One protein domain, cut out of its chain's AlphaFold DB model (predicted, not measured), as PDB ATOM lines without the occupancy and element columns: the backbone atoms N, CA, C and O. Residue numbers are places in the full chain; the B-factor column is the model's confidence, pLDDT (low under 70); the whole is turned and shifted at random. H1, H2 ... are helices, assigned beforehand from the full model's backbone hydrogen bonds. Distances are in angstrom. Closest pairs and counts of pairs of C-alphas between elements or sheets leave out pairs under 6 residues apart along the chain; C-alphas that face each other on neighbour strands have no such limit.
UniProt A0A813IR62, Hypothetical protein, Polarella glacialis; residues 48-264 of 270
ATOM      1  N   ALA A  48     -40.069 -20.588   9.276       96.25
ATOM      2  CA  ALA A  48     -38.856 -20.641  10.098       96.25
ATOM      3  C   ALA A  48     -38.957 -21.661  11.241       96.25
ATOM      4  O   ALA A  48     -37.971 -22.306  11.588       96.25
ATOM      5  N   LYS A  49     -40.158 -21.837  11.798       96.50
ATOM      6  CA  LYS A  49     -40.420 -22.765  12.900       96.50
ATOM      7  C   LYS A  49     -40.295 -24.222  12.460       96.50
ATOM      8  O   LYS A  49     -39.680 -25.026  13.162       96.50
ATOM      9  N   ASP A  50     -40.827 -24.543  11.283       97.44
ATOM     10  CA  ASP A  50     -40.715 -25.880  10.701       97.44
ATOM     11  C   ASP A  50     -39.267 -26.176  10.306       97.44
ATOM     12  O   ASP A  50     -38.732 -27.222  10.665       97.44
ATOM     13  N   ALA A  51     -38.589 -25.223   9.656       97.69
ATOM     14  CA  ALA A  51     -37.185 -25.366   9.280       97.69
ATOM     15  C   ALA A  51     -36.283 -25.613  10.502       97.69
ATOM     16  O   ALA A  51     -35.470 -26.537  10.487       97.69
ATOM     17  N   VAL A  52     -36.457 -24.845  11.585       96.75
ATOM     18  CA  VAL A  52     -35.728 -25.059  12.847       96.75
ATOM     19  C   VAL A  52     -36.038 -26.429  13.444       96.75
ATOM     20  O   VAL A  52     -35.112 -27.116  13.869       96.75
ATOM     21  N   THR A  53     -37.305 -26.852  13.442       98.00
ATOM     22  CA  THR A  53     -37.707 -28.170  13.957       98.00
ATOM     23  C   THR A  53     -36.983 -29.287  13.214       98.00
ATOM     24  O   THR A  53     -36.362 -30.144  13.840       98.00
ATOM     25  N   LEU A  54     -37.003 -29.253  11.881       97.69
ATOM     26  CA  LEU A  54     -36.353 -30.267  11.058       97.69
ATOM     27  C   LEU A  54     -34.836 -30.273  11.263       97.69
ATOM     28  O   LEU A  54     -34.267 -31.323  11.556       97.69
ATOM     29  N   VAL A  55     -34.178 -29.112  11.180       97.44
ATOM     30  CA  VAL A  55     -32.719 -29.016  11.370       97.44
ATOM     31  C   VAL A  55     -32.308 -29.517  12.744       97.44
ATOM     32  O   VAL A  55     -31.359 -30.292  12.845       97.44
ATOM     33  N   PHE A  56     -33.019 -29.105  13.792       97.62
ATOM     34  CA  PHE A  56     -32.698 -29.501  15.154       97.62
ATOM     35  C   PHE A  56     -32.862 -31.006  15.357       97.62
ATOM     36  O   PHE A  56     -31.946 -31.655  15.849       97.62
ATOM     37  N   VAL A  57     -33.988 -31.588  14.937       96.94
ATOM     38  CA  VAL A  57     -34.241 -33.025  15.121       96.94
ATOM     39  C   VAL A  57     -33.279 -33.863  14.283       96.94
ATOM     40  O   VAL A  57     -32.767 -34.871  14.766       96.94
ATOM     41  N   HIS A  58     -32.961 -33.434  13.059       97.00
ATOM     42  CA  HIS A  58     -31.917 -34.085  12.276       97.00
ATOM     43  C   HIS A  58     -30.570 -34.020  13.000       97.00
ATOM     44  O   HIS A  58     -29.901 -35.042  13.131       97.00
ATOM     45  N   ALA A  59     -30.169 -32.840  13.475       96.06
ATOM     46  CA  ALA A  59     -28.911 -32.655  14.189       96.06
ATOM     47  C   ALA A  59     -28.848 -33.449  15.500       96.06
ATOM     48  O   ALA A  59     -27.770 -33.915  15.824       96.06
ATOM     49  N   ALA A  60     -29.975 -33.640  16.196       96.06
ATOM     50  CA  ALA A  60     -30.063 -34.358  17.468       96.06
ATOM     51  C   ALA A  60     -30.229 -35.882  17.323       96.06
ATOM     52  O   ALA A  60     -29.894 -36.618  18.247       96.06
ATOM     53  N   ILE A  61     -30.743 -36.370  16.186       95.94
ATOM     54  CA  ILE A  61     -31.056 -37.792  15.975       95.94
ATOM     55  C   ILE A  61     -30.276 -38.364  14.782       95.94
ATOM     56  O   ILE A  61     -29.251 -39.021  14.964       95.94
ATOM     57  N   ALA A  62     -30.755 -38.126  13.556       95.50
ATOM     58  CA  ALA A  62     -30.279 -38.819  12.356       95.50
ATOM     59  C   ALA A  62     -28.830 -38.465  11.986       95.50
ATOM     60  O   ALA A  62     -28.044 -39.338  11.633       95.50
ATOM     61  N   GLY A  63     -28.459 -37.189  12.085       95.12
ATOM     62  CA  GLY A  63     -27.079 -36.740  11.901       95.12
ATOM     63  C   GLY A  63     -26.208 -37.029  13.124       95.12
ATOM     64  O   GLY A  63     -25.037 -37.379  12.976       95.12
ATOM     65  N   HIS A  64     -26.788 -36.936  14.323       96.50
ATOM     66  CA  HIS A  64     -26.075 -37.105  15.588       96.50
ATOM     67  C   HIS A  64     -25.470 -38.497  15.756       96.50
ATOM     68  O   HIS A  64     -24.308 -38.652  16.136       96.50
ATOM     69  N   VAL A  65     -26.254 -39.533  15.436       96.06
ATOM     70  CA  VAL A  65     -25.850 -40.931  15.627       96.06
ATOM     71  C   VAL A  65     -24.577 -41.280  14.853       96.06
ATOM     72  O   VAL A  65     -23.807 -42.144  15.270       96.06
ATOM     73  N   VAL A  66     -24.285 -40.566  13.766       95.31
ATOM     74  CA  VAL A  66     -23.055 -40.769  13.002       95.31
ATOM     75  C   VAL A  66     -21.824 -40.409  13.843       95.31
ATOM     76  O   VAL A  66     -20.843 -41.153  13.833       95.31
ATOM     77  N   LEU A  67     -21.884 -39.340  14.649       96.00
ATOM     78  CA  LEU A  67     -20.812 -38.973  15.589       96.00
ATOM     79  C   LEU A  67     -20.580 -40.087  16.621       96.00
ATOM     80  O   LEU A  67     -19.434 -40.459  16.885       96.00
ATOM     81  N   HIS A  68     -21.666 -40.665  17.145       97.19
ATOM     82  CA  HIS A  68     -21.617 -41.820  18.043       97.19
ATOM     83  C   HIS A  68     -20.986 -43.048  17.391       97.19
ATOM     84  O   HIS A  68     -20.119 -43.689  17.990       97.19
ATOM     85  N   ALA A  69     -21.380 -43.355  16.152       95.00
ATOM     86  CA  ALA A  69     -20.844 -44.480  15.399       95.00
ATOM     87  C   ALA A  69     -19.320 -44.367  15.245       95.00
ATOM     88  O   ALA A  69     -18.614 -45.320  15.581       95.00
ATOM     89  N   TYR A  70     -18.809 -43.190  14.857       95.62
ATOM     90  CA  TYR A  70     -17.365 -42.931  14.819       95.62
ATOM     91  C   TYR A  70     -16.714 -43.054  16.194       95.62
ATOM     92  O   TYR A  70     -15.645 -43.649  16.309       95.62
ATOM     93  N   GLY A  71     -17.362 -42.553  17.247       95.94
ATOM     94  CA  GLY A  71     -16.860 -42.632  18.618       95.94
ATOM     95  C   GLY A  71     -16.560 -44.053  19.110       95.94
ATOM     96  O   GLY A  71     -15.726 -44.220  19.997       95.94
ATOM     97  N   ASN A  72     -17.144 -45.097  18.512       95.56
ATOM     98  CA  ASN A  72     -16.771 -46.479  18.840       95.56
ATOM     99  C   ASN A  72     -15.312 -46.800  18.467       95.56
ATOM    100  O   ASN A  72     -14.632 -47.486  19.224       95.56
ATOM    101  N   TRP A  73     -14.795 -46.257  17.357       96.94
ATOM    102  CA  TRP A  73     -13.384 -46.411  16.958       96.94
ATOM    103  C   TRP A  73     -12.432 -45.463  17.703       96.94
ATOM    104  O   TRP A  73     -11.213 -45.556  17.555       96.94
ATOM    105  N   ALA A  74     -12.972 -44.564  18.529       96.62
ATOM    106  CA  ALA A  74     -12.195 -43.700  19.413       96.62
ATOM    107  C   ALA A  74     -11.753 -44.401  20.711       96.62
ATOM    108  O   ALA A  74     -11.013 -43.819  21.508       96.62
ATOM    109  N   CYS A  75     -12.240 -45.618  20.962       95.44
ATOM    110  CA  CYS A  75     -12.156 -46.265  22.263       95.44
ATOM    111  C   CYS A  75     -11.348 -47.562  22.209       95.44
ATOM    112  O   CYS A  75     -11.516 -48.383  21.314       95.44
ATOM    113  N   ASN A  76     -10.530 -47.785  23.236       94.56
ATOM    114  CA  ASN A  76      -9.967 -49.092  23.552       94.56
ATOM    115  C   ASN A  76     -10.093 -49.319  25.063       94.56
ATOM    116  O   ASN A  76      -9.527 -48.558  25.848       94.56
ATOM    117  N   ILE A  77     -10.851 -50.343  25.462       94.19
ATOM    118  CA  ILE A  77     -11.118 -50.671  26.874       94.19
ATOM    119  C   ILE A  77     -10.363 -51.916  27.368       94.19
ATOM    120  O   ILE A  77     -10.354 -52.180  28.574       94.19
ATOM    121  N   GLU A  78      -9.726 -52.662  26.461       87.88
ATOM    122  CA  GLU A  78      -9.111 -53.973  26.733       87.88
ATOM    123  C   GLU A  78      -7.573 -53.970  26.616       87.88
ATOM    124  O   GLU A  78      -6.929 -54.944  26.999       87.88
ATOM    125  N   GLY A  79      -6.964 -52.880  26.132       84.75
ATOM    126  CA  GLY A  79      -5.508 -52.730  26.003       84.75
ATOM    127  C   GLY A  79      -4.791 -52.142  27.227       84.75
ATOM    128  O   GLY A  79      -5.407 -51.749  28.218       84.75
ATOM    129  N   ASP A  80      -3.461 -52.027  27.115       92.12
ATOM    130  CA  ASP A  80      -2.611 -51.279  28.054       92.12
ATOM    131  C   ASP A  80      -2.785 -49.766  27.832       92.12
ATOM    132  O   ASP A  80      -2.002 -49.096  27.157       92.12
ATOM    133  N   VAL A  81      -3.910 -49.247  28.323       94.62
ATOM    134  CA  VAL A  81      -4.280 -47.830  28.277       94.62
ATOM    135  C   VAL A  81      -4.340 -47.256  29.688       94.62
ATOM    136  O   VAL A  81      -4.554 -47.974  30.665       94.62
ATOM    137  N   SER A  82      -4.192 -45.934  29.814       95.06
ATOM    138  CA  SER A  82      -4.319 -45.279  31.118       95.06
ATOM    139  C   SER A  82      -5.716 -45.503  31.716       95.06
ATOM    140  O   SER A  82      -6.713 -45.589  30.994       95.06
ATOM    141  N   SER A  83      -5.820 -45.528  33.051       95.56
ATOM    142  CA  SER A  83      -7.119 -45.647  33.731       95.56
ATOM    143  C   SER A  83      -8.100 -44.551  33.304       95.56
ATOM    144  O   SER A  83      -9.294 -44.804  33.193       95.56
ATOM    145  N   PHE A  84      -7.594 -43.347  33.014       96.12
ATOM    146  CA  PHE A  84      -8.401 -42.249  32.486       96.12
ATOM    147  C   PHE A  84      -9.019 -42.601  31.126       96.12
ATOM    148  O   PHE A  84     -10.235 -42.507  30.965       96.12
ATOM    149  N   MET A  85      -8.202 -43.068  30.175       95.81
ATOM    150  CA  MET A  85      -8.662 -43.491  28.849       95.81
ATOM    151  C   MET A  85      -9.665 -44.638  28.927       95.81
ATOM    152  O   MET A  85     -10.676 -44.613  28.229       95.81
ATOM    153  N   LYS A  86      -9.429 -45.608  29.817       96.62
ATOM    154  CA  LYS A  86     -10.359 -46.717  30.039       96.62
ATOM    155  C   LYS A  86     -11.725 -46.221  30.517       96.62
ATOM    156  O   LYS A  86     -12.741 -46.632  29.963       96.62
ATOM    157  N   THR A  87     -11.763 -45.303  31.486       96.69
ATOM    158  CA  THR A  87     -13.017 -44.694  31.963       96.69
ATOM    159  C   THR A  87     -13.738 -43.932  30.849       96.69
ATOM    160  O   THR A  87     -14.943 -44.104  30.686       96.69
ATOM    161  N   MET A  88     -13.016 -43.137  30.051       97.44
ATOM    162  CA  MET A  88     -13.601 -42.405  28.916       97.44
ATOM    163  C   MET A  88     -14.166 -43.348  27.845       97.44
ATOM    164  O   MET A  88     -15.242 -43.096  27.299       97.44
ATOM    165  N   GLY A  89     -13.468 -44.456  27.579       97.12
ATOM    166  CA  GLY A  89     -13.923 -45.493  26.659       97.12
ATOM    167  C   GLY A  89     -15.188 -46.196  27.148       97.12
ATOM    168  O   GLY A  89     -16.142 -46.326  26.387       97.12
ATOM    169  N   ILE A  90     -15.244 -46.578  28.430       96.88
ATOM    170  CA  ILE A  90     -16.444 -47.180  29.039       96.88
ATOM    171  C   ILE A  90     -17.632 -46.217  28.959       96.88
ATOM    172  O   ILE A  90     -18.716 -46.629  28.548       96.88
ATOM    173  N   ALA A  91     -17.428 -44.944  29.315       96.88
ATOM    174  CA  ALA A  91     -18.475 -43.928  29.242       96.88
ATOM    175  C   ALA A  91     -19.017 -43.792  27.812       96.88
ATOM    176  O   ALA A  91     -20.226 -43.864  27.619       96.88
ATOM    177  N   THR A  92     -18.125 -43.699  26.822       97.69
ATOM    178  CA  THR A  92     -18.491 -43.600  25.401       97.69
ATOM    179  C   THR A  92     -19.285 -44.815  24.925       97.69
ATOM    180  O   THR A  92     -20.356 -44.654  24.345       97.69
ATOM    181  N   VAL A  93     -18.816 -46.036  25.206       96.88
ATOM    182  CA  VAL A  93     -19.521 -47.271  24.817       96.88
ATOM    183  C   VAL A  93     -20.910 -47.333  25.458       96.88
ATOM    184  O   VAL A  93     -21.894 -47.642  24.784       96.88
ATOM    185  N   PHE A  94     -21.012 -47.003  26.747       96.12
ATOM    186  CA  PHE A  94     -22.289 -46.986  27.456       96.12
ATOM    187  C   PHE A  94     -23.255 -45.933  26.899       96.12
ATOM    188  O   PHE A  94     -24.439 -46.225  26.713       96.12
ATOM    189  N   TYR A  95     -22.774 -44.728  26.597       95.69
ATOM    190  CA  TYR A  95     -23.591 -43.669  26.005       95.69
ATOM    191  C   TYR A  95     -24.056 -44.018  24.596       95.69
ATOM    192  O   TYR A  95     -25.232 -43.847  24.282       95.69
ATOM    193  N   ASN A  96     -23.178 -44.595  23.776       96.06
ATOM    194  CA  ASN A  96     -23.532 -45.090  22.448       96.06
ATOM    195  C   ASN A  96     -24.633 -46.158  22.523       96.06
ATOM    196  O   ASN A  96     -25.597 -46.117  21.754       96.06
ATOM    197  N   TYR A  97     -24.539 -47.093  23.474       95.94
ATOM    198  CA  TYR A  97     -25.604 -48.062  23.739       95.94
ATOM    199  C   TYR A  97     -26.898 -47.380  24.212       95.94
ATOM    200  O   TYR A  97     -27.989 -47.706  23.739       95.94
ATOM    201  N   SER A  98     -26.789 -46.406  25.116       94.75
ATOM    202  CA  SER A  98     -27.941 -45.685  25.664       94.75
ATOM    203  C   SER A  98     -28.686 -44.901  24.584       94.75
ATOM    204  O   SER A  98     -29.907 -44.982  24.530       94.75
ATOM    205  N   GLY A  99     -27.983 -44.230  23.671       93.69
ATOM    206  CA  GLY A  99     -28.598 -43.531  22.541       93.69
ATOM    207  C   GLY A  99     -29.183 -44.480  21.489       93.69
ATOM    208  O   GLY A  99     -30.318 -44.306  21.062       93.69
ATOM    209  N   SER A 100     -28.453 -45.527  21.091       94.50
ATOM    210  CA  SER A 100     -28.903 -46.430  20.013       94.50
ATOM    211  C   SER A 100     -29.992 -47.418  20.437       94.50
ATOM    212  O   SER A 100     -30.858 -47.764  19.640       94.50
ATOM    213  N   THR A 101     -29.956 -47.895  21.684       95.50
ATOM    214  CA  THR A 101     -30.870 -48.929  22.195       95.50
ATOM    215  C   THR A 101     -31.776 -48.397  23.297       95.50
ATOM    216  O   THR A 101     -32.968 -48.711  23.325       95.50
ATOM    217  N   GLY A 102     -31.229 -47.610  24.224       96.06
ATOM    218  CA  GLY A 102     -31.980 -47.065  25.356       96.06
ATOM    219  C   GLY A 102     -33.039 -46.052  24.923       96.06
ATOM    220  O   GLY A 102     -34.197 -46.195  25.305       96.06
ATOM    221  N   PHE A 103     -32.674 -45.079  24.087       95.56
ATOM    222  CA  PHE A 103     -33.579 -44.011  23.667       95.56
ATOM    223  C   PHE A 103     -34.795 -44.520  22.871       95.56
ATOM    224  O   PHE A 103     -35.909 -44.174  23.261       95.56
ATOM    225  N   PRO A 104     -34.670 -45.416  21.867       96.88
ATOM    226  CA  PRO A 104     -35.850 -45.994  21.214       96.88
ATOM    227  C   PRO A 104     -36.778 -46.752  22.167       96.88
ATOM    228  O   PRO A 104     -37.999 -46.683  22.040       96.88
ATOM    229  N   ARG A 105     -36.215 -47.460  23.157       97.50
ATOM    230  CA  ARG A 105     -37.012 -48.140  24.189       97.50
ATOM    231  C   ARG A 105     -37.722 -47.141  25.096       97.50
ATOM    232  O   ARG A 105     -38.887 -47.351  25.409       97.50
ATOM    233  N   LEU A 106     -37.048 -46.063  25.490       96.38
ATOM    234  CA  LEU A 106     -37.656 -44.988  26.269       96.38
ATOM    235  C   LEU A 106     -38.797 -44.327  25.491       96.38
ATOM    236  O   LEU A 106     -39.887 -44.206  26.033       96.38
ATOM    237  N   ALA A 107     -38.582 -43.966  24.224       96.44
ATOM    238  CA  ALA A 107     -39.605 -43.366  23.369       96.44
ATOM    239  C   ALA A 107     -40.849 -44.262  23.247       96.44
ATOM    240  O   ALA A 107     -41.972 -43.786  23.404       96.44
ATOM    241  N   ARG A 108     -40.647 -45.575  23.066       96.56
ATOM    242  CA  ARG A 108     -41.732 -46.564  23.094       96.56
ATOM    243  C   ARG A 108     -42.472 -46.575  24.428       96.56
ATOM    244  O   ARG A 108     -43.692 -46.494  24.424       96.56
ATOM    245  N   LEU A 109     -41.756 -46.657  25.551       97.75
ATOM    246  CA  LEU A 109     -42.380 -46.668  26.877       97.75
ATOM    247  C   LEU A 109     -43.196 -45.394  27.117       97.75
ATOM    248  O   LEU A 109     -44.333 -45.474  27.569       97.75
ATOM    249  N   LEU A 110     -42.646 -44.221  26.785       97.44
ATOM    250  CA  LEU A 110     -43.364 -42.951  26.914       97.44
ATOM    251  C   LEU A 110     -44.671 -42.967  26.105       97.44
ATOM    252  O   LEU A 110     -45.701 -42.536  26.621       97.44
ATOM    253  N   HIS A 111     -44.653 -43.523  24.892       97.12
ATOM    254  CA  HIS A 111     -45.859 -43.679  24.083       97.12
ATOM    255  C   HIS A 111     -46.857 -44.685  24.684       97.12
ATOM    256  O   HIS A 111     -48.032 -44.364  24.834       97.12
ATOM    257  N   GLU A 112     -46.399 -45.868  25.106       97.19
ATOM    258  CA  GLU A 112     -47.241 -46.906  25.729       97.19
ATOM    259  C   GLU A 112     -47.929 -46.413  27.017       97.19
ATOM    260  O   GLU A 112     -49.053 -46.814  27.323       97.19
ATOM    261  N   PHE A 113     -47.289 -45.499  27.751       97.94
ATOM    262  CA  PHE A 113     -47.870 -44.835  28.922       97.94
ATOM    263  C   PHE A 113     -48.720 -43.594  28.590       97.94
ATOM    264  O   PHE A 113     -49.190 -42.927  29.510       97.94
ATOM    265  N   ASN A 114     -48.959 -43.288  27.309       97.25
ATOM    266  CA  ASN A 114     -49.666 -42.091  26.833       97.25
ATOM    267  C   ASN A 114     -49.048 -40.771  27.339       97.25
ATOM    268  O   ASN A 114     -49.760 -39.801  27.609       97.25
ATOM    269  N   LEU A 115     -47.721 -40.735  27.495       97.44
ATOM    270  CA  LEU A 115     -46.962 -39.534  27.866       97.44
ATOM    271  C   LEU A 115     -46.512 -38.721  26.645       97.44
ATOM    272  O   LEU A 115     -45.997 -37.617  26.809       97.44
ATOM    273  N   THR A 116     -46.709 -39.253  25.439       97.94
ATOM    274  CA  THR A 116     -46.467 -38.569  24.164       97.94
ATOM    275  C   THR A 116     -47.767 -38.458  23.386       97.94
ATOM    276  O   THR A 116     -48.646 -39.319  23.481       97.94
ATOM    277  N   ARG A 117     -47.906 -37.381  22.614       97.81
ATOM    278  CA  ARG A 117     -49.049 -37.170  21.725       97.81
ATOM    279  C   ARG A 117     -48.958 -38.045  20.481       97.81
ATOM    280  O   ARG A 117     -49.990 -38.497  19.988       97.81
ATOM    281  N   TYR A 118     -47.751 -38.224  19.960       98.19
ATOM    282  CA  TYR A 118     -47.484 -38.972  18.743       98.19
ATOM    283  C   TYR A 118     -46.891 -40.345  19.065       98.19
ATOM    284  O   TYR A 118     -46.320 -40.564  20.140       98.19
ATOM    285  N   ASP A 119     -47.045 -41.280  18.128       97.69
ATOM    286  CA  ASP A 119     -46.380 -42.579  18.193       97.69
ATOM    287  C   ASP A 119     -44.900 -42.406  17.836       97.69
ATOM    288  O   ASP A 119     -44.548 -42.051  16.714       97.69
ATOM    289  N   LEU A 120     -44.030 -42.627  18.826       97.06
ATOM    290  CA  LEU A 120     -42.579 -42.487  18.696       97.06
ATOM    291  C   LEU A 120     -41.854 -43.838  18.594       97.06
ATOM    292  O   LEU A 120     -40.624 -43.893  18.675       97.06
ATOM    293  N   THR A 121     -42.586 -44.944  18.442       96.88
ATOM    294  CA  THR A 121     -42.026 -46.305  18.501       96.88
ATOM    295  C   THR A 121     -41.033 -46.612  17.375       96.88
ATOM    296  O   THR A 121     -40.150 -47.456  17.564       96.88
ATOM    297  N   HIS A 122     -41.123 -45.883  16.260       97.38
ATOM    298  CA  HIS A 122     -40.266 -46.002  15.077       97.38
ATOM    299  C   HIS A 122     -39.048 -45.063  15.069       97.38
ATOM    300  O   HIS A 122     -38.314 -44.996  14.084       97.38
ATOM    301  N   ILE A 123     -38.751 -44.363  16.170       97.12
ATOM    302  CA  ILE A 123     -37.570 -43.480  16.229       97.12
ATOM    303  C   ILE A 123     -36.243 -44.230  16.002       97.12
ATOM    304  O   ILE A 123     -35.287 -43.670  15.466       97.12
ATOM    305  N   GLY A 124     -36.191 -45.518  16.356       97.31
ATOM    306  CA  GLY A 124     -35.037 -46.381  16.086       97.31
ATOM    307  C   GLY A 124     -34.744 -46.561  14.591       97.31
ATOM    308  O   GLY A 124     -33.584 -46.753  14.219       97.31
ATOM    309  N   ASP A 125     -35.755 -46.430  13.731       97.69
ATOM    310  CA  ASP A 125     -35.599 -46.545  12.280       97.69
ATOM    311  C   ASP A 125     -34.887 -45.309  11.710       97.69
ATOM    312  O   ASP A 125     -34.006 -45.439  10.861       97.69
ATOM    313  N   ILE A 126     -35.158 -44.116  12.256       97.25
ATOM    314  CA  ILE A 126     -34.456 -42.868  11.901       97.25
ATOM    315  C   ILE A 126     -32.980 -42.937  12.299       97.25
ATOM    316  O   ILE A 126     -32.105 -42.555  11.521       97.25
ATOM    317  N   ILE A 127     -32.694 -43.454  13.497       96.69
ATOM    318  CA  ILE A 127     -31.324 -43.670  13.984       96.69
ATOM    319  C   ILE A 127     -30.590 -44.662  13.073       96.69
ATOM    320  O   ILE A 127     -29.466 -44.405  12.640       96.69
ATOM    321  N   SER A 128     -31.234 -45.782  12.739       96.62
ATOM    322  CA  SER A 128     -30.656 -46.806  11.863       96.62
ATOM    323  C   SER A 128     -30.383 -46.263  10.459       96.62
ATOM    324  O   SER A 128     -29.318 -46.518   9.896       96.62
ATOM    325  N   TYR A 129     -31.308 -45.465   9.922       96.38
ATOM    326  CA  TYR A 129     -31.144 -44.788   8.640       96.38
ATOM    327  C   TYR A 129     -29.962 -43.809   8.663       96.38
ATOM    328  O   TYR A 129     -29.102 -43.875   7.787       96.38
ATOM    329  N   GLY A 130     -29.858 -42.963   9.695       94.75
ATOM    330  CA  GLY A 130     -28.740 -42.028   9.863       94.75
ATOM    331  C   GLY A 130     -27.376 -42.725   9.858       94.75
ATOM    332  O   GLY A 130     -26.472 -42.337   9.115       94.75
ATOM    333  N   CYS A 131     -27.252 -43.828  10.604       93.69
ATOM    334  CA  CYS A 131     -26.060 -44.679  10.580       93.69
ATOM    335  C   CYS A 131     -25.750 -45.239   9.184       93.69
ATOM    336  O   CYS A 131     -24.586 -45.277   8.787       93.69
ATOM    337  N   ALA A 132     -26.771 -45.688   8.448       94.81
ATOM    338  CA  ALA A 132     -26.602 -46.295   7.131       94.81
ATOM    339  C   ALA A 132     -26.190 -45.280   6.050       94.81
ATOM    340  O   ALA A 132     -25.421 -45.626   5.154       94.81
ATOM    341  N   CYS A 133     -26.662 -44.033   6.137       91.38
ATOM    342  CA  CYS A 133     -26.299 -42.968   5.199       91.38
ATOM    343  C   CYS A 133     -24.849 -42.491   5.354       91.38
ATOM    344  O   CYS A 133     -24.237 -42.057   4.376       91.38
ATOM    345  N   GLY A 134     -24.294 -42.570   6.565       89.25
ATOM    346  CA  GLY A 134     -22.945 -42.094   6.858       89.25
ATOM    347  C   GLY A 134     -22.810 -40.569   6.761       89.25
ATOM    348  O   GLY A 134     -23.769 -39.822   6.946       89.25
ATOM    349  N   VAL A 135     -21.589 -40.086   6.505       88.44
ATOM    350  CA  VAL A 135     -21.288 -38.645   6.434       88.44
ATOM    351  C   VAL A 135     -21.272 -38.188   4.977       88.44
ATOM    352  O   VAL A 135     -20.411 -38.644   4.217       88.44
ATOM    353  N   PRO A 136     -22.147 -37.252   4.568       88.50
ATOM    354  CA  PRO A 136     -22.073 -36.693   3.229       88.50
ATOM    355  C   PRO A 136     -20.803 -35.839   3.060       88.50
ATOM    356  O   PRO A 136     -20.274 -35.276   4.027       88.50
ATOM    357  N   PRO A 137     -20.274 -35.708   1.833       88.25
ATOM    358  CA  PRO A 137     -19.114 -34.867   1.577       88.25
ATOM    359  C   PRO A 137     -19.465 -33.381   1.744       88.25
ATOM    360  O   PRO A 137     -20.348 -32.857   1.073       88.25
ATOM    361  N   HIS A 138     -18.708 -32.671   2.581       88.81
ATOM    362  CA  HIS A 138     -18.875 -31.232   2.824       88.81
ATOM    363  C   HIS A 138     -17.738 -30.421   2.175       88.81
ATOM    364  O   HIS A 138     -16.981 -29.732   2.860       88.81
ATOM    365  N   ALA A 139     -17.575 -30.527   0.851       90.62
ATOM    366  CA  ALA A 139     -16.418 -29.968   0.133       90.62
ATOM    367  C   ALA A 139     -16.241 -28.445   0.323       90.62
ATOM    368  O   ALA A 139     -15.116 -27.964   0.452       90.62
ATOM    369  N   SER A 140     -17.350 -27.708   0.424       94.06
ATOM    370  CA  SER A 140     -17.367 -26.247   0.576       94.06
ATOM    371  C   SER A 140     -17.332 -25.759   2.028       94.06
ATOM    372  O   SER A 140     -17.439 -24.562   2.273       94.06
ATOM    373  N   ILE A 141     -17.141 -26.635   3.026       93.94
ATOM    374  CA  ILE A 141     -17.166 -26.224   4.445       93.94
ATOM    375  C   ILE A 141     -16.127 -25.138   4.770       93.94
ATOM    376  O   ILE A 141     -16.342 -24.299   5.640       93.94
ATOM    377  N   VAL A 142     -15.004 -25.116   4.045       96.00
ATOM    378  CA  VAL A 142     -13.933 -24.121   4.218       96.00
ATOM    379  C   VAL A 142     -14.407 -22.703   3.878       96.00
ATOM    380  O   VAL A 142     -13.914 -21.749   4.480       96.00
ATOM    381  N   GLU A 143     -15.379 -22.558   2.978       96.00
ATOM    382  CA  GLU A 143     -15.951 -21.263   2.584       96.00
ATOM    383  C   GLU A 143     -16.695 -20.599   3.756       96.00
ATOM    384  O   GLU A 143     -16.715 -19.378   3.875       96.00
ATOM    385  N   LEU A 144     -17.213 -21.391   4.703       96.56
ATOM    386  CA  LEU A 144     -17.914 -20.878   5.883       96.56
ATOM    387  C   LEU A 144     -16.982 -20.349   6.981       96.56
ATOM    388  O   LEU A 144     -17.467 -19.781   7.959       96.56
ATOM    389  N   ARG A 145     -15.654 -20.492   6.863       96.31
ATOM    390  CA  ARG A 145     -14.706 -20.106   7.931       96.31
ATOM    391  C   ARG A 145     -14.780 -18.634   8.323       96.31
ATOM    392  O   ARG A 145     -14.640 -18.313   9.499       96.31
ATOM    393  N   THR A 146     -14.995 -17.740   7.363       96.38
ATOM    394  CA  THR A 146     -15.108 -16.295   7.622       96.38
ATOM    395  C   THR A 146     -16.448 -15.914   8.249       96.38
ATOM    396  O   THR A 146     -16.556 -14.849   8.853       96.38
ATOM    397  N   HIS A 147     -17.451 -16.789   8.157       96.81
ATOM    398  CA  HIS A 147     -18.824 -16.526   8.591       96.81
ATOM    399  C   HIS A 147     -19.204 -17.289   9.871       96.81
ATOM    400  O   HIS A 147     -20.036 -16.814  10.647       96.81
ATOM    401  N   SER A 148     -18.557 -18.427  10.143       96.38
ATOM    402  CA  SER A 148     -18.820 -19.293  11.293       96.38
ATOM    403  C   SER A 148     -17.579 -19.487  12.162       96.38
ATOM    404  O   SER A 148     -16.605 -20.145  11.787       96.38
ATOM    405  N   LYS A 149     -17.660 -18.974  13.395       97.44
ATOM    406  CA  LYS A 149     -16.622 -19.155  14.424       97.44
ATOM    407  C   LYS A 149     -16.398 -20.632  14.762       97.44
ATOM    408  O   LYS A 149     -15.278 -21.007  15.094       97.44
ATOM    409  N   VAL A 150     -17.448 -21.452  14.683       97.62
ATOM    410  CA  VAL A 150     -17.385 -22.893  14.963       97.62
ATOM    411  C   VAL A 150     -16.607 -23.608  13.864       97.62
ATOM    412  O   VAL A 150     -15.697 -24.376  14.164       97.62
ATOM    413  N   VAL A 151     -16.892 -23.296  12.597       97.44
ATOM    414  CA  VAL A 151     -16.184 -23.893  11.456       97.44
ATOM    415  C   VAL A 151     -14.699 -23.518  11.465       97.44
ATOM    416  O   VAL A 151     -13.853 -24.401  11.316       97.44
ATOM    417  N   ASP A 152     -14.352 -22.241  11.690       98.19
ATOM    418  CA  ASP A 152     -12.936 -21.849  11.796       98.19
ATOM    419  C   ASP A 152     -12.231 -22.554  12.962       98.19
ATOM    420  O   ASP A 152     -11.119 -23.066  12.797       98.19
ATOM    421  N   PHE A 153     -12.894 -22.639  14.120       98.69
ATOM    422  CA  PHE A 153     -12.371 -23.335  15.292       98.69
ATOM    423  C   PHE A 153     -12.097 -24.813  14.999       98.69
ATOM    424  O   PHE A 153     -10.963 -25.264  15.165       98.69
ATOM    425  N   VAL A 154     -13.093 -25.549  14.498       98.25
ATOM    426  CA  VAL A 154     -12.987 -26.982  14.193       98.25
ATOM    427  C   VAL A 154     -11.847 -27.259  13.216       98.25
ATOM    428  O   VAL A 154     -11.006 -28.117  13.485       98.25
ATOM    429  N   ILE A 155     -11.751 -26.506  12.117       97.38
ATOM    430  CA  ILE A 155     -10.713 -26.715  11.094       97.38
ATOM    431  C   ILE A 155      -9.307 -26.513  11.673       97.38
ATOM    432  O   ILE A 155      -8.389 -27.294  11.392       97.38
ATOM    433  N   ARG A 156      -9.117 -25.472  12.490       98.06
ATOM    434  CA  ARG A 156      -7.814 -25.156  13.090       98.06
ATOM    435  C   ARG A 156      -7.434 -26.164  14.172       98.06
ATOM    436  O   ARG A 156      -6.304 -26.663  14.159       98.06
ATOM    437  N   VAL A 157      -8.373 -26.509  15.053       98.69
ATOM    438  CA  VAL A 157      -8.150 -27.476  16.133       98.69
ATOM    439  C   VAL A 157      -7.894 -28.870  15.568       98.69
ATOM    440  O   VAL A 157      -6.929 -29.497  15.994       98.69
ATOM    441  N   ARG A 158      -8.645 -29.327  14.556       98.38
ATOM    442  CA  ARG A 158      -8.458 -30.648  13.924       98.38
ATOM    443  C   ARG A 158      -7.023 -30.873  13.453       98.38
ATOM    444  O   ARG A 158      -6.413 -31.897  13.755       98.38
ATOM    445  N   ARG A 159      -6.434 -29.891  12.759       97.88
ATOM    446  CA  ARG A 159      -5.044 -29.989  12.278       97.88
ATOM    447  C   ARG A 159      -4.057 -30.180  13.431       97.88
ATOM    448  O   ARG A 159      -3.171 -31.033  13.350       97.88
ATOM    449  N   LYS A 160      -4.185 -29.385  14.500       98.50
ATOM    450  CA  LYS A 160      -3.330 -29.518  15.687       98.50
ATOM    451  C   LYS A 160      -3.588 -30.839  16.404       98.50
ATOM    452  O   LYS A 160      -2.622 -31.471  16.829       98.50
ATOM    453  N   PHE A 161      -4.847 -31.252  16.515       98.75
ATOM    454  CA  PHE A 161      -5.254 -32.495  17.146       98.75
ATOM    455  C   PHE A 161      -4.554 -33.679  16.483       98.75
ATOM    456  O   PHE A 161      -3.794 -34.360  17.157       98.75
ATOM    457  N   LEU A 162      -4.704 -33.865  15.167       98.69
ATOM    458  CA  LEU A 162      -4.157 -35.036  14.467       98.69
ATOM    459  C   LEU A 162      -2.625 -35.079  14.514       98.69
ATOM    460  O   LEU A 162      -2.032 -36.136  14.721       98.69
ATOM    461  N   LYS A 163      -1.966 -33.916  14.415       98.69
ATOM    462  CA  LYS A 163      -0.510 -33.819  14.604       98.69
ATOM    463  C   LYS A 163      -0.095 -34.235  16.020       98.69
ATOM    464  O   LYS A 163       0.897 -34.936  16.198       98.69
ATOM    465  N   THR A 164      -0.835 -33.778  17.027       98.75
ATOM    466  CA  THR A 164      -0.581 -34.124  18.433       98.75
ATOM    467  C   THR A 164      -0.883 -35.603  18.684       98.75
ATOM    468  O   THR A 164      -0.118 -36.262  19.374       98.75
ATOM    469  N   PHE A 165      -1.923 -36.155  18.060       98.62
ATOM    470  CA  PHE A 165      -2.276 -37.567  18.152       98.62
ATOM    471  C   PHE A 165      -1.151 -38.444  17.603       98.62
ATOM    472  O   PHE A 165      -0.672 -39.312  18.321       98.62
ATOM    473  N   GLY A 166      -0.622 -38.137  16.412       98.62
ATOM    474  CA  GLY A 166       0.528 -38.855  15.848       98.62
ATOM    475  C   GLY A 166       1.763 -38.851  16.761       98.62
ATOM    476  O   GLY A 166       2.436 -39.868  16.892       98.62
ATOM    477  N   LYS A 167       2.027 -37.745  17.476       98.62
ATOM    478  CA  LYS A 167       3.115 -37.654  18.471       98.62
ATOM    479  C   LYS A 167       2.913 -38.594  19.669       98.62
ATOM    480  O   LYS A 167       3.897 -39.061  20.237       98.62
ATOM    481  N   TYR A 168       1.669 -38.842  20.075       98.19
ATOM    482  CA  TYR A 168       1.334 -39.659  21.246       98.19
ATOM    483  C   TYR A 168       0.648 -40.983  20.883       98.19
ATOM    484  O   TYR A 168       0.083 -41.611  21.770       98.19
ATOM    485  N   GLN A 169       0.705 -41.426  19.623       97.38
ATOM    486  CA  GLN A 169      -0.069 -42.567  19.114       97.38
ATOM    487  C   GLN A 169       0.137 -43.848  19.934       97.38
ATOM    488  O   GLN A 169      -0.806 -44.605  20.141       97.38
ATOM    489  N   SER A 170       1.339 -44.064  20.475       96.75
ATOM    490  CA  SER A 170       1.641 -45.210  21.343       96.75
ATOM    491  C   SER A 170       0.803 -45.270  22.626       96.75
ATOM    492  O   SER A 170       0.663 -46.343  23.198       96.75
ATOM    493  N   LYS A 171       0.221 -44.148  23.073       96.31
ATOM    494  CA  LYS A 171      -0.706 -44.083  24.217       96.31
ATOM    495  C   LYS A 171      -2.154 -44.415  23.852       96.31
ATOM    496  O   LYS A 171      -2.998 -44.494  24.741       96.31
ATOM    497  N   PHE A 172      -2.439 -44.572  22.564       96.88
ATOM    498  CA  PHE A 172      -3.769 -44.797  22.008       96.88
ATOM    499  C   PHE A 172      -3.782 -46.073  21.139       96.88
ATOM    500  O   PHE A 172      -4.125 -46.008  19.956       96.88
ATOM    501  N   PRO A 173      -3.368 -47.242  21.671       96.62
ATOM    502  CA  PRO A 173      -3.328 -48.479  20.895       96.62
ATOM    503  C   PRO A 173      -4.722 -48.828  20.363       96.62
ATOM    504  O   PRO A 173      -5.685 -48.859  21.125       96.62
ATOM    505  N   GLY A 174      -4.835 -49.094  19.060       96.00
ATOM    506  CA  GLY A 174      -6.099 -49.487  18.419       96.00
ATOM    507  C   GLY A 174      -7.150 -48.377  18.287       96.00
ATOM    508  O   GLY A 174      -8.247 -48.656  17.821       96.00
ATOM    509  N   VAL A 175      -6.831 -47.139  18.672       97.62
ATOM    510  CA  VAL A 175      -7.725 -45.984  18.537       97.62
ATOM    511  C   VAL A 175      -7.447 -45.270  17.218       97.62
ATOM    512  O   VAL A 175      -6.294 -44.972  16.896       97.62
ATOM    513  N   ASP A 176      -8.503 -44.943  16.478       98.31
ATOM    514  CA  ASP A 176      -8.403 -44.082  15.304       98.31
ATOM    515  C   ASP A 176      -8.398 -42.597  15.714       98.31
ATOM    516  O   ASP A 176      -9.213 -42.137  16.518       98.31
ATOM    517  N   GLY A 177      -7.448 -41.831  15.174       98.31
ATOM    518  CA  GLY A 177      -7.269 -40.427  15.545       98.31
ATOM    519  C   GLY A 177      -8.407 -39.522  15.067       98.31
ATOM    520  O   GLY A 177      -8.776 -38.585  15.773       98.31
ATOM    521  N   GLU A 178      -8.986 -39.786  13.897       98.19
ATOM    522  CA  GLU A 178     -10.114 -38.997  13.397       98.19
ATOM    523  C   GLU A 178     -11.380 -39.318  14.191       98.19
ATOM    524  O   GLU A 178     -12.077 -38.406  14.636       98.19
ATOM    525  N   ALA A 179     -11.627 -40.602  14.450       98.12
ATOM    526  CA  ALA A 179     -12.700 -41.061  15.317       98.12
ATOM    527  C   ALA A 179     -12.610 -40.428  16.710       98.12
ATOM    528  O   ALA A 179     -13.615 -39.935  17.224       98.12
ATOM    529  N   LEU A 180     -11.406 -40.368  17.297       98.50
ATOM    530  CA  LEU A 180     -11.190 -39.697  18.576       98.50
ATOM    531  C   LEU A 180     -11.514 -38.208  18.483       98.50
ATOM    532  O   LEU A 180     -12.205 -37.703  19.359       98.50
ATOM    533  N   PHE A 181     -11.098 -37.501  17.430       98.69
ATOM    534  CA  PHE A 181     -11.467 -36.094  17.235       98.69
ATOM    535  C   PHE A 181     -12.992 -35.898  17.154       98.69
ATOM    536  O   PHE A 181     -13.533 -35.011  17.818       98.69
ATOM    537  N   ILE A 182     -13.680 -36.738  16.376       97.94
ATOM    538  CA  ILE A 182     -15.132 -36.680  16.172       97.94
ATOM    539  C   ILE A 182     -15.875 -36.956  17.486       97.94
ATOM    540  O   ILE A 182     -16.661 -36.121  17.935       97.94
ATOM    541  N   GLY A 183     -15.591 -38.089  18.134       97.69
ATOM    542  CA  GLY A 183     -16.292 -38.526  19.344       97.69
ATOM    543  C   GLY A 183     -15.995 -37.676  20.582       97.69
ATOM    544  O   GLY A 183     -16.779 -37.667  21.522       97.69
ATOM    545  N   THR A 184     -14.887 -36.934  20.603       98.38
ATOM    546  CA  THR A 184     -14.535 -36.081  21.748       98.38
ATOM    547  C   THR A 184     -14.910 -34.624  21.498       98.38
ATOM    548  O   THR A 184     -15.757 -34.061  22.190       98.38
ATOM    549  N   ILE A 185     -14.331 -34.000  20.473       98.50
ATOM    550  CA  ILE A 185     -14.454 -32.561  20.239       98.50
ATOM    551  C   ILE A 185     -15.744 -32.236  19.494       98.50
ATOM    552  O   ILE A 185     -16.502 -31.395  19.973       98.50
ATOM    553  N   LEU A 186     -16.016 -32.879  18.352       98.00
ATOM    554  CA  LEU A 186     -17.205 -32.538  17.560       98.00
ATOM    555  C   LEU A 186     -18.495 -32.898  18.287       98.00
ATOM    556  O   LEU A 186     -19.362 -32.042  18.388       98.00
ATOM    557  N   HIS A 187     -18.582 -34.099  18.857       98.06
ATOM    558  CA  HIS A 187     -19.725 -34.514  19.669       98.06
ATOM    559  C   HIS A 187     -20.001 -33.537  20.824       98.06
ATOM    560  O   HIS A 187     -21.128 -33.090  21.018       98.06
ATOM    561  N   SER A 188     -18.972 -33.146  21.585       98.00
ATOM    562  CA  SER A 188     -19.188 -32.248  22.726       98.00
ATOM    563  C   SER A 188     -19.616 -30.843  22.294       98.00
ATOM    564  O   SER A 188     -20.457 -30.232  22.955       98.00
ATOM    565  N   LEU A 189     -19.067 -30.342  21.179       98.06
ATOM    566  CA  LEU A 189     -19.500 -29.082  20.576       98.06
ATOM    567  C   LEU A 189     -20.940 -29.163  20.068       98.06
ATOM    568  O   LEU A 189     -21.678 -28.208  20.272       98.06
ATOM    569  N   ASP A 190     -21.324 -30.270  19.437       97.44
ATOM    570  CA  ASP A 190     -22.664 -30.493  18.890       97.44
ATOM    571  C   ASP A 190     -23.734 -30.332  19.976       97.44
ATOM    572  O   ASP A 190     -24.603 -29.468  19.867       97.44
ATOM    573  N   HIS A 191     -23.584 -31.026  21.104       97.00
ATOM    574  CA  HIS A 191     -24.499 -30.871  22.235       97.00
ATOM    575  C   HIS A 191     -24.459 -29.479  22.870       97.00
ATOM    576  O   HIS A 191     -25.505 -28.873  23.088       97.00
ATOM    577  N   SER A 192     -23.267 -28.947  23.173       96.81
ATOM    578  CA  SER A 192     -23.154 -27.642  23.842       96.81
ATOM    579  C   SER A 192     -23.718 -26.502  22.990       96.81
ATOM    580  O   SER A 192     -24.363 -25.598  23.517       96.81
ATOM    581  N   LEU A 193     -23.503 -26.543  21.673       96.56
ATOM    582  CA  LEU A 193     -24.070 -25.569  20.743       96.56
ATOM    583  C   LEU A 193     -25.551 -25.841  20.477       96.56
ATOM    584  O   LEU A 193     -26.294 -24.887  20.268       96.56
ATOM    585  N   GLY A 194     -25.993 -27.099  20.501       95.19
ATOM    586  CA  GLY A 194     -27.407 -27.458  20.464       95.19
ATOM    587  C   GLY A 194     -28.169 -26.825  21.626       95.19
ATOM    588  O   GLY A 194     -29.138 -26.109  21.395       95.19
ATOM    589  N   ALA A 195     -27.672 -26.991  22.854       95.06
ATOM    590  CA  ALA A 195     -28.258 -26.397  24.056       95.06
ATOM    591  C   ALA A 195     -28.250 -24.859  24.013       95.06
ATOM    592  O   ALA A 195     -29.236 -24.217  24.363       95.06
ATOM    593  N   GLU A 196     -27.158 -24.252  23.535       95.19
ATOM    594  CA  GLU A 196     -27.055 -22.792  23.429       95.19
ATOM    595  C   GLU A 196     -27.996 -22.200  22.370       95.19
ATOM    596  O   GLU A 196     -28.584 -21.142  22.594       95.19
ATOM    597  N   ASN A 197     -28.128 -22.857  21.214       94.19
ATOM    598  CA  ASN A 197     -28.942 -22.352  20.107       94.19
ATOM    599  C   ASN A 197     -30.429 -22.712  20.247       94.19
ATOM    600  O   ASN A 197     -31.265 -22.034  19.653       94.19
ATOM    601  N   MET A 198     -30.760 -23.743  21.031       94.50
ATOM    602  CA  MET A 198     -32.128 -24.177  21.336       94.50
ATOM    603  C   MET A 198     -32.352 -24.257  22.857       94.50
ATOM    604  O   MET A 198     -32.582 -25.344  23.398       94.50
ATOM    605  N   PRO A 199     -32.297 -23.113  23.568       93.38
ATOM    606  CA  PRO A 199     -32.401 -23.083  25.026       93.38
ATOM    607  C   PRO A 199     -33.815 -23.399  25.529       93.38
ATOM    608  O   PRO A 199     -33.975 -23.852  26.657       93.38
ATOM    609  N   GLU A 200     -34.837 -23.150  24.707       95.56
ATOM    610  CA  GLU A 200     -36.240 -23.341  25.064       95.56
ATOM    611  C   GLU A 200     -36.860 -24.453  24.199       95.56
ATOM    612  O   GLU A 200     -37.149 -24.226  23.016       95.56
ATOM    613  N   PRO A 201     -37.097 -25.656  24.754       95.12
ATOM    614  CA  PRO A 201     -37.704 -26.758  24.007       95.12
ATOM    615  C   PRO A 201     -39.105 -26.414  23.478       95.12
ATOM    616  O   PRO A 201     -39.530 -26.950  22.452       95.12
ATOM    617  N   LEU A 202     -39.826 -25.478  24.107       95.94
ATOM    618  CA  LEU A 202     -41.150 -25.056  23.645       95.94
ATOM    619  C   LEU A 202     -41.139 -24.317  22.294       95.94
ATOM    620  O   LEU A 202     -42.208 -24.142  21.703       95.94
ATOM    621  N   TRP A 203     -39.971 -23.938  21.763       95.56
ATOM    622  CA  TRP A 203     -39.850 -23.396  20.402       95.56
ATOM    623  C   TRP A 203     -40.235 -24.409  19.315       95.56
ATOM    624  O   TRP A 203     -40.713 -24.012  18.251       95.56
ATOM    625  N   LEU A 204     -40.088 -25.705  19.599       97.38
ATOM    626  CA  LEU A 204     -40.484 -26.796  18.712       97.38
ATOM    627  C   LEU A 204     -42.004 -26.983  18.771       97.38
ATOM    628  O   LEU A 204     -42.554 -27.214  19.847       97.38
ATOM    629  N   ASP A 205     -42.706 -26.868  17.642       97.44
ATOM    630  CA  ASP A 205     -44.175 -26.831  17.621       97.44
ATOM    631  C   ASP A 205     -44.833 -28.209  17.493       97.44
ATOM    632  O   ASP A 205     -45.072 -28.710  16.395       97.44
ATOM    633  N   VAL A 206     -45.222 -28.789  18.628       98.00
ATOM    634  CA  VAL A 206     -45.959 -30.065  18.676       98.00
ATOM    635  C   VAL A 206     -47.402 -29.975  18.169       98.00
ATOM    636  O   VAL A 206     -48.116 -30.971  18.187       98.00
ATOM    637  N   ASN A 207     -47.880 -28.792  17.770       97.69
ATOM    638  CA  ASN A 207     -49.170 -28.635  17.097       97.69
ATOM    639  C   ASN A 207     -49.021 -28.489  15.578       97.69
ATOM    640  O   ASN A 207     -50.036 -28.325  14.899       97.69
ATOM    641  N   SER A 208     -47.795 -28.546  15.041       97.25
ATOM    642  CA  SER A 208     -47.575 -28.525  13.595       97.25
ATOM    643  C   SER A 208     -48.353 -29.679  12.936       97.25
ATOM    644  O   SER A 208     -48.143 -30.845  13.299       97.25
ATOM    645  N   PRO A 209     -49.239 -29.396  11.957       96.56
ATOM    646  CA  PRO A 209     -50.017 -30.430  11.274       96.56
ATOM    647  C   PRO A 209     -49.152 -31.479  10.571       96.56
ATOM    648  O   PRO A 209     -49.598 -32.609  10.392       96.56
ATOM    649  N   THR A 210     -47.922 -31.105  10.205       95.88
ATOM    650  CA  THR A 210     -46.984 -31.953   9.463       95.88
ATOM    651  C   THR A 210     -45.850 -32.460  10.347       95.88
ATOM    652  O   THR A 210     -45.507 -33.634  10.277       95.88
ATOM    653  N   PHE A 211     -45.274 -31.597  11.192       97.88
ATOM    654  CA  PHE A 211     -44.007 -31.878  11.887       97.88
ATOM    655  C   PHE A 211     -44.156 -32.019  13.407       97.88
ATOM    656  O   PHE A 211     -43.179 -31.888  14.142       97.88
ATOM    657  N   GLY A 212     -45.373 -32.267  13.896       98.19
ATOM    658  CA  GLY A 212     -45.664 -32.369  15.326       98.19
ATOM    659  C   GLY A 212     -44.898 -33.498  16.025       98.19
ATOM    660  O   GLY A 212     -44.320 -33.262  17.086       98.19
ATOM    661  N   ALA A 213     -44.819 -34.683  15.412       98.31
ATOM    662  CA  ALA A 213     -44.053 -35.818  15.928       98.31
ATOM    663  C   ALA A 213     -42.552 -35.505  15.997       98.31
ATOM    664  O   ALA A 213     -41.916 -35.734  17.024       98.31
ATOM    665  N   MET A 214     -41.999 -34.886  14.948       98.25
ATOM    666  CA  MET A 214     -40.612 -34.411  14.943       98.25
ATOM    667  C   MET A 214     -40.364 -33.399  16.069       98.25
ATOM    668  O   MET A 214     -39.404 -33.536  16.824       98.25
ATOM    669  N   ALA A 215     -41.249 -32.414  16.237       98.44
ATOM    670  CA  ALA A 215     -41.147 -31.439  17.318       98.44
ATOM    671  C   ALA A 215     -41.190 -32.096  18.707       98.44
ATOM    672  O   ALA A 215     -40.434 -31.694  19.593       98.44
ATOM    673  N   GLU A 216     -42.035 -33.111  18.908       98.44
ATOM    674  CA  GLU A 216     -42.130 -33.837  20.179       98.44
ATOM    675  C   GLU A 216     -40.852 -34.630  20.477       98.44
ATOM    676  O   GLU A 216     -40.308 -34.512  21.577       98.44
ATOM    677  N   VAL A 217     -40.301 -35.336  19.483       97.75
ATOM    678  CA  VAL A 217     -38.984 -35.992  19.585       97.75
ATOM    679  C   VAL A 217     -37.905 -34.982  19.958       97.75
ATOM    680  O   VAL A 217     -37.122 -35.227  20.874       97.75
ATOM    681  N   GLY A 218     -37.874 -33.830  19.282       97.38
ATOM    682  CA  GLY A 218     -36.900 -32.783  19.566       97.38
ATOM    683  C   GLY A 218     -37.021 -32.246  20.995       97.38
ATOM    684  O   GLY A 218     -36.005 -32.068  21.660       97.38
ATOM    685  N   ARG A 219     -38.239 -32.056  21.521       97.62
ATOM    686  CA  ARG A 219     -38.446 -31.637  22.920       97.62
ATOM    687  C   ARG A 219     -37.909 -32.658  23.911       97.62
ATOM    688  O   ARG A 219     -37.237 -32.275  24.867       97.62
ATOM    689  N   ILE A 220     -38.186 -33.942  23.684       96.56
ATOM    690  CA  ILE A 220     -37.655 -35.019  24.525       96.56
ATOM    691  C   ILE A 220     -36.127 -34.990  24.460       96.56
ATOM    692  O   ILE A 220     -35.489 -34.901  25.504       96.56
ATOM    693  N   ALA A 221     -35.541 -34.980  23.260       95.19
ATOM    694  CA  ALA A 221     -34.091 -34.954  23.081       95.19
ATOM    695  C   ALA A 221     -33.436 -33.767  23.809       95.19
ATOM    696  O   ALA A 221     -32.507 -33.958  24.593       95.19
ATOM    697  N   GLN A 222     -33.977 -32.561  23.611       95.00
ATOM    698  CA  GLN A 222     -33.503 -31.323  24.232       95.00
ATOM    699  C   GLN A 222     -33.527 -31.409  25.762       95.00
ATOM    700  O   GLN A 222     -32.521 -31.132  26.404       95.00
ATOM    701  N   THR A 223     -34.641 -31.861  26.338       93.69
ATOM    702  CA  THR A 223     -34.833 -31.856  27.798       93.69
ATOM    703  C   THR A 223     -34.100 -32.976  28.530       93.69
ATOM    704  O   THR A 223     -33.975 -32.914  29.752       93.69
ATOM    705  N   THR A 224     -33.646 -34.014  27.822       91.25
ATOM    706  CA  THR A 224     -33.112 -35.231  28.461       91.25
ATOM    707  C   THR A 224     -31.672 -35.574  28.088       91.25
ATOM    708  O   THR A 224     -31.019 -36.254  28.876       91.25
ATOM    709  N   PHE A 225     -31.155 -35.109  26.943       91.38
ATOM    710  CA  PHE A 225     -29.847 -35.543  26.426       91.38
ATOM    711  C   PHE A 225     -28.897 -34.405  26.015       91.38
ATOM    712  O   PHE A 225     -27.772 -34.685  25.607       91.38
ATOM    713  N   LEU A 226     -29.304 -33.131  26.070       90.19
ATOM    714  CA  LEU A 226     -28.428 -32.022  25.654       90.19
ATOM    715  C   LEU A 226     -27.520 -31.499  26.772       90.19
ATOM    716  O   LEU A 226     -26.368 -31.143  26.503       90.19
ATOM    717  N   ASP A 227     -28.025 -31.466  28.002       90.00
ATOM    718  CA  ASP A 227     -27.296 -30.954  29.160       90.00
ATOM    719  C   ASP A 227     -26.319 -31.974  29.749       90.00
ATOM    720  O   ASP A 227     -26.405 -33.177  29.509       90.00
ATOM    721  N   ASP A 228     -25.368 -31.474  30.541       89.06
ATOM    722  CA  ASP A 228     -24.448 -32.330  31.279       89.06
ATOM    723  C   ASP A 228     -25.194 -33.104  32.387       89.06
ATOM    724  O   ASP A 228     -25.938 -32.517  33.176       89.06
ATOM    725  N   LEU A 229     -24.921 -34.406  32.513       89.81
ATOM    726  CA  LEU A 229     -25.454 -35.233  33.583       89.81
ATOM    727  C   LEU A 229     -25.113 -34.640  34.948       89.81
ATOM    728  O   LEU A 229     -23.947 -34.309  35.220       89.81
ATOM    729  N   PRO A 230     -26.087 -34.608  35.868       89.19
ATOM    730  CA  PRO A 230     -25.795 -34.269  37.243       89.19
ATOM    731  C   PRO A 230     -24.879 -35.334  37.860       89.19
ATOM    732  O   PRO A 230     -24.954 -36.523  37.550       89.19
ATOM    733  N   CYS A 231     -24.035 -34.902  38.798       89.88
ATOM    734  CA  CYS A 231     -23.273 -35.790  39.679       89.88
ATOM    735  C   CYS A 231     -22.266 -36.732  38.981       89.88
ATOM    736  O   CYS A 231     -21.990 -37.820  39.490       89.88
ATOM    737  N   LEU A 232     -21.667 -36.321  37.857       90.81
ATOM    738  CA  LEU A 232     -20.565 -37.075  37.247       90.81
ATOM    739  C   LEU A 232     -19.373 -37.214  38.210       90.81
ATOM    740  O   LEU A 232     -18.791 -36.228  38.656       90.81
ATOM    741  N   LEU A 233     -18.976 -38.460  38.484       90.19
ATOM    742  CA  LEU A 233     -17.892 -38.802  39.417       90.19
ATOM    743  C   LEU A 233     -16.485 -38.717  38.797       90.19
ATOM    744  O   LEU A 233     -15.503 -39.106  39.427       90.19
ATOM    745  N   PHE A 234     -16.370 -38.248  37.555       92.69
ATOM    746  CA  PHE A 234     -15.101 -38.149  36.841       92.69
ATOM    747  C   PHE A 234     -15.036 -36.891  35.974       92.69
ATOM    748  O   PHE A 234     -16.048 -36.323  35.563       92.69
ATOM    749  N   HIS A 235     -13.816 -36.456  35.665       92.56
ATOM    750  CA  HIS A 235     -13.589 -35.324  34.776       92.56
ATOM    751  C   HIS A 235     -13.765 -35.743  33.317       92.56
ATOM    752  O   HIS A 235     -13.013 -36.580  32.823       92.56
ATOM    753  N   LYS A 236     -14.725 -35.123  32.625       95.06
ATOM    754  CA  LYS A 236     -14.996 -35.368  31.200       95.06
ATOM    755  C   LYS A 236     -14.515 -34.266  30.256       95.06
ATOM    756  O   LYS A 236     -14.773 -34.351  29.067       95.06
ATOM    757  N   LEU A 237     -13.883 -33.203  30.761       97.56
ATOM    758  CA  LEU A 237     -13.474 -32.044  29.955       97.56
ATOM    759  C   LEU A 237     -11.970 -32.034  29.709       97.56
ATOM    760  O   LEU A 237     -11.186 -32.317  30.618       97.56
ATOM    761  N   TYR A 238     -11.569 -31.592  28.516       98.00
ATOM    762  CA  TYR A 238     -10.166 -31.479  28.103       98.00
ATOM    763  C   TYR A 238      -9.317 -30.685  29.098       98.00
ATOM    764  O   TYR A 238      -8.203 -31.090  29.425       98.00
ATOM    765  N   LYS A 239      -9.858 -29.579  29.625       97.69
ATOM    766  CA  LYS A 239      -9.162 -28.706  30.583       97.69
ATOM    767  C   LYS A 239      -8.766 -29.390  31.892       97.69
ATOM    768  O   LYS A 239      -7.807 -28.968  32.531       97.69
ATOM    769  N   ASN A 240      -9.484 -30.450  32.260       96.94
ATOM    770  CA  ASN A 240      -9.283 -31.206  33.494       96.94
ATOM    771  C   ASN A 240      -8.650 -32.584  33.241       96.94
ATOM    772  O   ASN A 240      -8.421 -33.340  34.184       96.94
ATOM    773  N   ALA A 241      -8.382 -32.933  31.981       97.06
ATOM    774  CA  ALA A 241      -7.833 -34.230  31.629       97.06
ATOM    775  C   ALA A 241      -6.370 -34.350  32.102       97.06
ATOM    776  O   ALA A 241      -5.581 -33.413  31.933       97.06
ATOM    777  N   PRO A 242      -5.962 -35.490  32.686       96.19
ATOM    778  CA  PRO A 242      -4.629 -35.641  33.264       96.19
ATOM    779  C   PRO A 242      -3.530 -35.778  32.200       96.19
ATOM    780  O   PRO A 242      -2.414 -35.285  32.414       96.19
ATOM    781  N   ASP A 243      -3.835 -36.404  31.057       95.56
ATOM    782  CA  ASP A 243      -2.847 -36.733  30.030       95.56
ATOM    783  C   ASP A 243      -2.341 -35.504  29.257       95.56
ATOM    784  O   ASP A 243      -3.092 -34.613  28.855       95.56
ATOM    785  N   VAL A 244      -1.032 -35.496  28.979       97.75
ATOM    786  CA  VAL A 244      -0.336 -34.405  28.264       97.75
ATOM    787  C   VAL A 244      -0.910 -34.163  26.865       97.75
ATOM    788  O   VAL A 244      -0.927 -33.023  26.407       97.75
ATOM    789  N   PHE A 245      -1.421 -35.209  26.206       98.12
ATOM    790  CA  PHE A 245      -2.098 -35.097  24.913       98.12
ATOM    791  C   PHE A 245      -3.260 -34.092  24.971       98.12
ATOM    792  O   PHE A 245      -3.272 -33.121  24.212       98.12
ATOM    793  N   TYR A 246      -4.196 -34.282  25.907       98.31
ATOM    794  CA  TYR A 246      -5.381 -33.434  26.041       98.31
ATOM    795  C   TYR A 246      -5.015 -32.002  26.416       98.31
ATOM    796  O   TYR A 246      -5.533 -31.063  25.815       98.31
ATOM    797  N   LYS A 247      -4.061 -31.831  27.340       98.38
ATOM    798  CA  LYS A 247      -3.558 -30.511  27.747       98.38
ATOM    799  C   LYS A 247      -2.962 -29.743  26.567       98.38
ATOM    800  O   LYS A 247      -3.290 -28.578  26.372       98.38
ATOM    801  N   GLU A 248      -2.134 -30.395  25.746       98.62
ATOM    802  CA  GLU A 248      -1.492 -29.764  24.583       98.62
ATOM    803  C   GLU A 248      -2.520 -29.335  23.519       98.62
ATOM    804  O   GLU A 248      -2.405 -28.246  22.947       98.62
ATOM    805  N   VAL A 249      -3.540 -30.162  23.265       98.69
ATOM    806  CA  VAL A 249      -4.642 -29.806  22.356       98.69
ATOM    807  C   VAL A 249      -5.480 -28.664  22.936       98.69
ATOM    808  O   VAL A 249      -5.755 -27.695  22.227       98.69
ATOM    809  N   TYR A 250      -5.841 -28.740  24.219       98.75
ATOM    810  CA  TYR A 250      -6.651 -27.731  24.898       98.75
ATOM    811  C   TYR A 250      -5.978 -26.358  24.903       98.75
ATOM    812  O   TYR A 250      -6.606 -25.375  24.527       98.75
ATOM    813  N   SER A 251      -4.686 -26.277  25.242       98.69
ATOM    814  CA  SER A 251      -3.948 -25.008  25.221       98.69
ATOM    815  C   SER A 251      -3.966 -24.347  23.841       98.69
ATOM    816  O   SER A 251      -4.066 -23.126  23.742       98.69
ATOM    817  N   HIS A 252      -3.903 -25.137  22.764       98.75
ATOM    818  CA  HIS A 252      -4.026 -24.602  21.410       98.75
ATOM    819  C   HIS A 252      -5.447 -24.120  21.100       98.75
ATOM    820  O   HIS A 252      -5.615 -23.037  20.544       98.75
ATOM    821  N   ALA A 253      -6.462 -24.906  21.461       98.75
ATOM    822  CA  ALA A 253      -7.862 -24.546  21.261       98.75
ATOM    823  C   ALA A 253      -8.243 -23.268  22.029       98.75
ATOM    824  O   ALA A 253      -8.883 -22.379  21.466       98.75
ATOM    825  N   LEU A 254      -7.770 -23.136  23.272       98.69
ATOM    826  CA  LEU A 254      -7.970 -21.973  24.135       98.69
ATOM    827  C   LEU A 254      -7.462 -20.681  23.478       98.69
ATOM    828  O   LEU A 254      -8.123 -19.650  23.551       98.69
ATOM    829  N   ALA A 255      -6.329 -20.748  22.773       98.62
ATOM    830  CA  ALA A 255      -5.771 -19.611  22.042       98.62
ATOM    831  C   ALA A 255      -6.577 -19.225  20.783       98.62
ATOM    832  O   ALA A 255      -6.387 -18.134  20.247       98.62
ATOM    833  N   ILE A 256      -7.448 -20.109  20.282       98.56
ATOM    834  CA  ILE A 256      -8.312 -19.845  19.123       98.56
ATOM    835  C   ILE A 256      -9.646 -19.257  19.580       98.56
ATOM    836  O   ILE A 256     -10.058 -18.205  19.093       98.56
ATOM    837  N   ASN A 257     -10.341 -19.956  20.477       98.69
ATOM    838  CA  ASN A 257     -11.631 -19.538  21.013       98.69
ATOM    839  C   ASN A 257     -11.839 -20.171  22.398       98.69
ATOM    840  O   ASN A 257     -12.143 -21.364  22.468       98.69
ATOM    841  N   PRO A 258     -11.713 -19.394  23.491       98.56
ATOM    842  CA  PRO A 258     -11.824 -19.933  24.841       98.56
ATOM    843  C   PRO A 258     -13.154 -20.622  25.137       98.56
ATOM    844  O   PRO A 258     -13.161 -21.715  25.690       98.56
ATOM    845  N   LYS A 259     -14.269 -20.036  24.686       98.19
ATOM    846  CA  LYS A 259     -15.609 -20.582  24.920       98.19
ATOM    847  C   LYS A 259     -15.777 -21.964  24.287       98.19
ATOM    848  O   LYS A 259     -16.237 -22.889  24.941       98.19
ATOM    849  N   LEU A 260     -15.385 -22.113  23.020       98.62
ATOM    850  CA  LEU A 260     -15.488 -23.404  22.329       98.62
ATOM    851  C   LEU A 260     -14.483 -24.426  22.874       98.62
ATOM    852  O   LEU A 260     -14.785 -25.614  22.913       98.62
ATOM    853  N   ALA A 261     -13.309 -23.978  23.329       98.69
ATOM    854  CA  ALA A 261     -12.345 -24.852  23.988       98.69
ATOM    855  C   ALA A 261     -12.903 -25.428  25.298       98.69
ATOM    856  O   ALA A 261     -12.737 -26.618  25.560       98.69
ATOM    857  N   ASP A 262     -13.604 -24.614  26.090       98.12
ATOM    858  CA  ASP A 262     -14.248 -25.039  27.338       98.12
ATOM    859  C   ASP A 262     -15.341 -26.103  27.136       98.12
ATOM    860  O   ASP A 262     -15.617 -26.870  28.059       98.12
ATOM    861  N   PHE A 263     -15.921 -26.190  25.935       98.00
ATOM    862  CA  PHE A 263     -16.895 -27.220  25.561       98.00
ATOM    863  C   PHE A 263     -16.266 -28.540  25.096       98.00
ATOM    864  O   PHE A 263     -16.988 -29.508  24.882       98.00
ATOM    865  N   MET A 264     -14.941 -28.630  24.942       98.56
ATOM    866  CA  MET A 264     -14.287 -29.864  24.498       98.56
ATOM    867  C   MET A 264     -14.322 -30.944  25.593       98.56
ATOM    868  O   MET A 264     -13.660 -30.818  26.631       98.56
TER     869      MET A 264
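What this domain is: This is residues 48 to 264 of the 270 residues of the protein "Hypothetical protein" of Polarella glacialis (UniProt A0A813IR62). Five helices, H3, H2, H7, H6 and H9, pack side by side in a zigzag chain, each running opposite ways to the next, with H7 and H2 nearest the middle. Toward one end H1, H4 and H8 make a crossed group, with H1 touching both of the others; toward the other end short H10 packs on H9, while H5, the helix whose centre is farthest from the mean of the C-alphas at 21.1 A, lies out at the side and meets H6 at a corner. The printed part has 217 residues with ten named helices, H1 to H10 in chain order, and no named strand. It is all helix, its packing part aligned and part crossed, and compact, with a radius of gyration of the C-alphas of 18.1 A and spans of 54 by 42 by 33 A.

How they stand to each other: Start at H3, residues 83 to 112, with a kink of 37 degrees near residue 102. Its residues 89 to 100 alone touch H2, residues 64 to 74, in a hairpin at a shallow tilt of 29 degrees; the closest C-alphas, His 68 and Asn 96, are 5.8 A apart. H2 touches H7, residues 177 to 197, at a shallow tilt of 32 degrees, opposite ways, with C-alphas 71 and 183 closest at 4.2 A. H7, with residues 177 to 186 alone, forms a hairpin with H6, residues 149 to 167; C-alphas 165 and 177 are closest at 6.3 A. H6 touches H9, residues 244 to 256, closest at C-alphas 161 and 249, 5.9 A. H10, residues 258 to 262, touches H9, closest at C-alphas 254 and 261, 5.2 A. H5, residues 141 to 146, and H6 touch only at the corner, closest at C-alphas 145 and 152, 4.6 A. H4, residues 123 to 133, touches H3, closest at C-alphas 104 and 124, 5.2 A, and also H2. H1, residues 48 to 62, is about perpendicular to H4 at 76 degrees and touches it, closest at C-alphas 62 and 130, 4.3 A. H1 touches H8, residues 212 to 225, closest at C-alphas 57 and 218, 5.2 A. In H1, H4, H8, H9 and H10 every O i to N i+4 pair is within hydrogen-bond range; the others have 5 of 7 in H2, 24 of 26 in H3, 14 of 15 in H6, 16 of 17 in H7 and 0 of 2 in H5, where 2 of 3 O i to N i+3 pairs are.

Where its parts are: Find C-alpha 83 at (-7.119, -45.647, 33.731); H3 runs 40.9 A from there. H7 spans 28.6 A, H6 27.4 A and H1 20.2 A from C-alpha 48 at (-38.856, -20.641, 10.098). H10 ends at C-alpha 262, (-14.248, -25.039, 27.338).

The domain as a whole: C-alphas 170 and 209 are farthest apart, 54.7 A. The links H7 to H8 and H8 to H9 are long. The printed part has no cut, and no printed residue is under 70 in pLDDT.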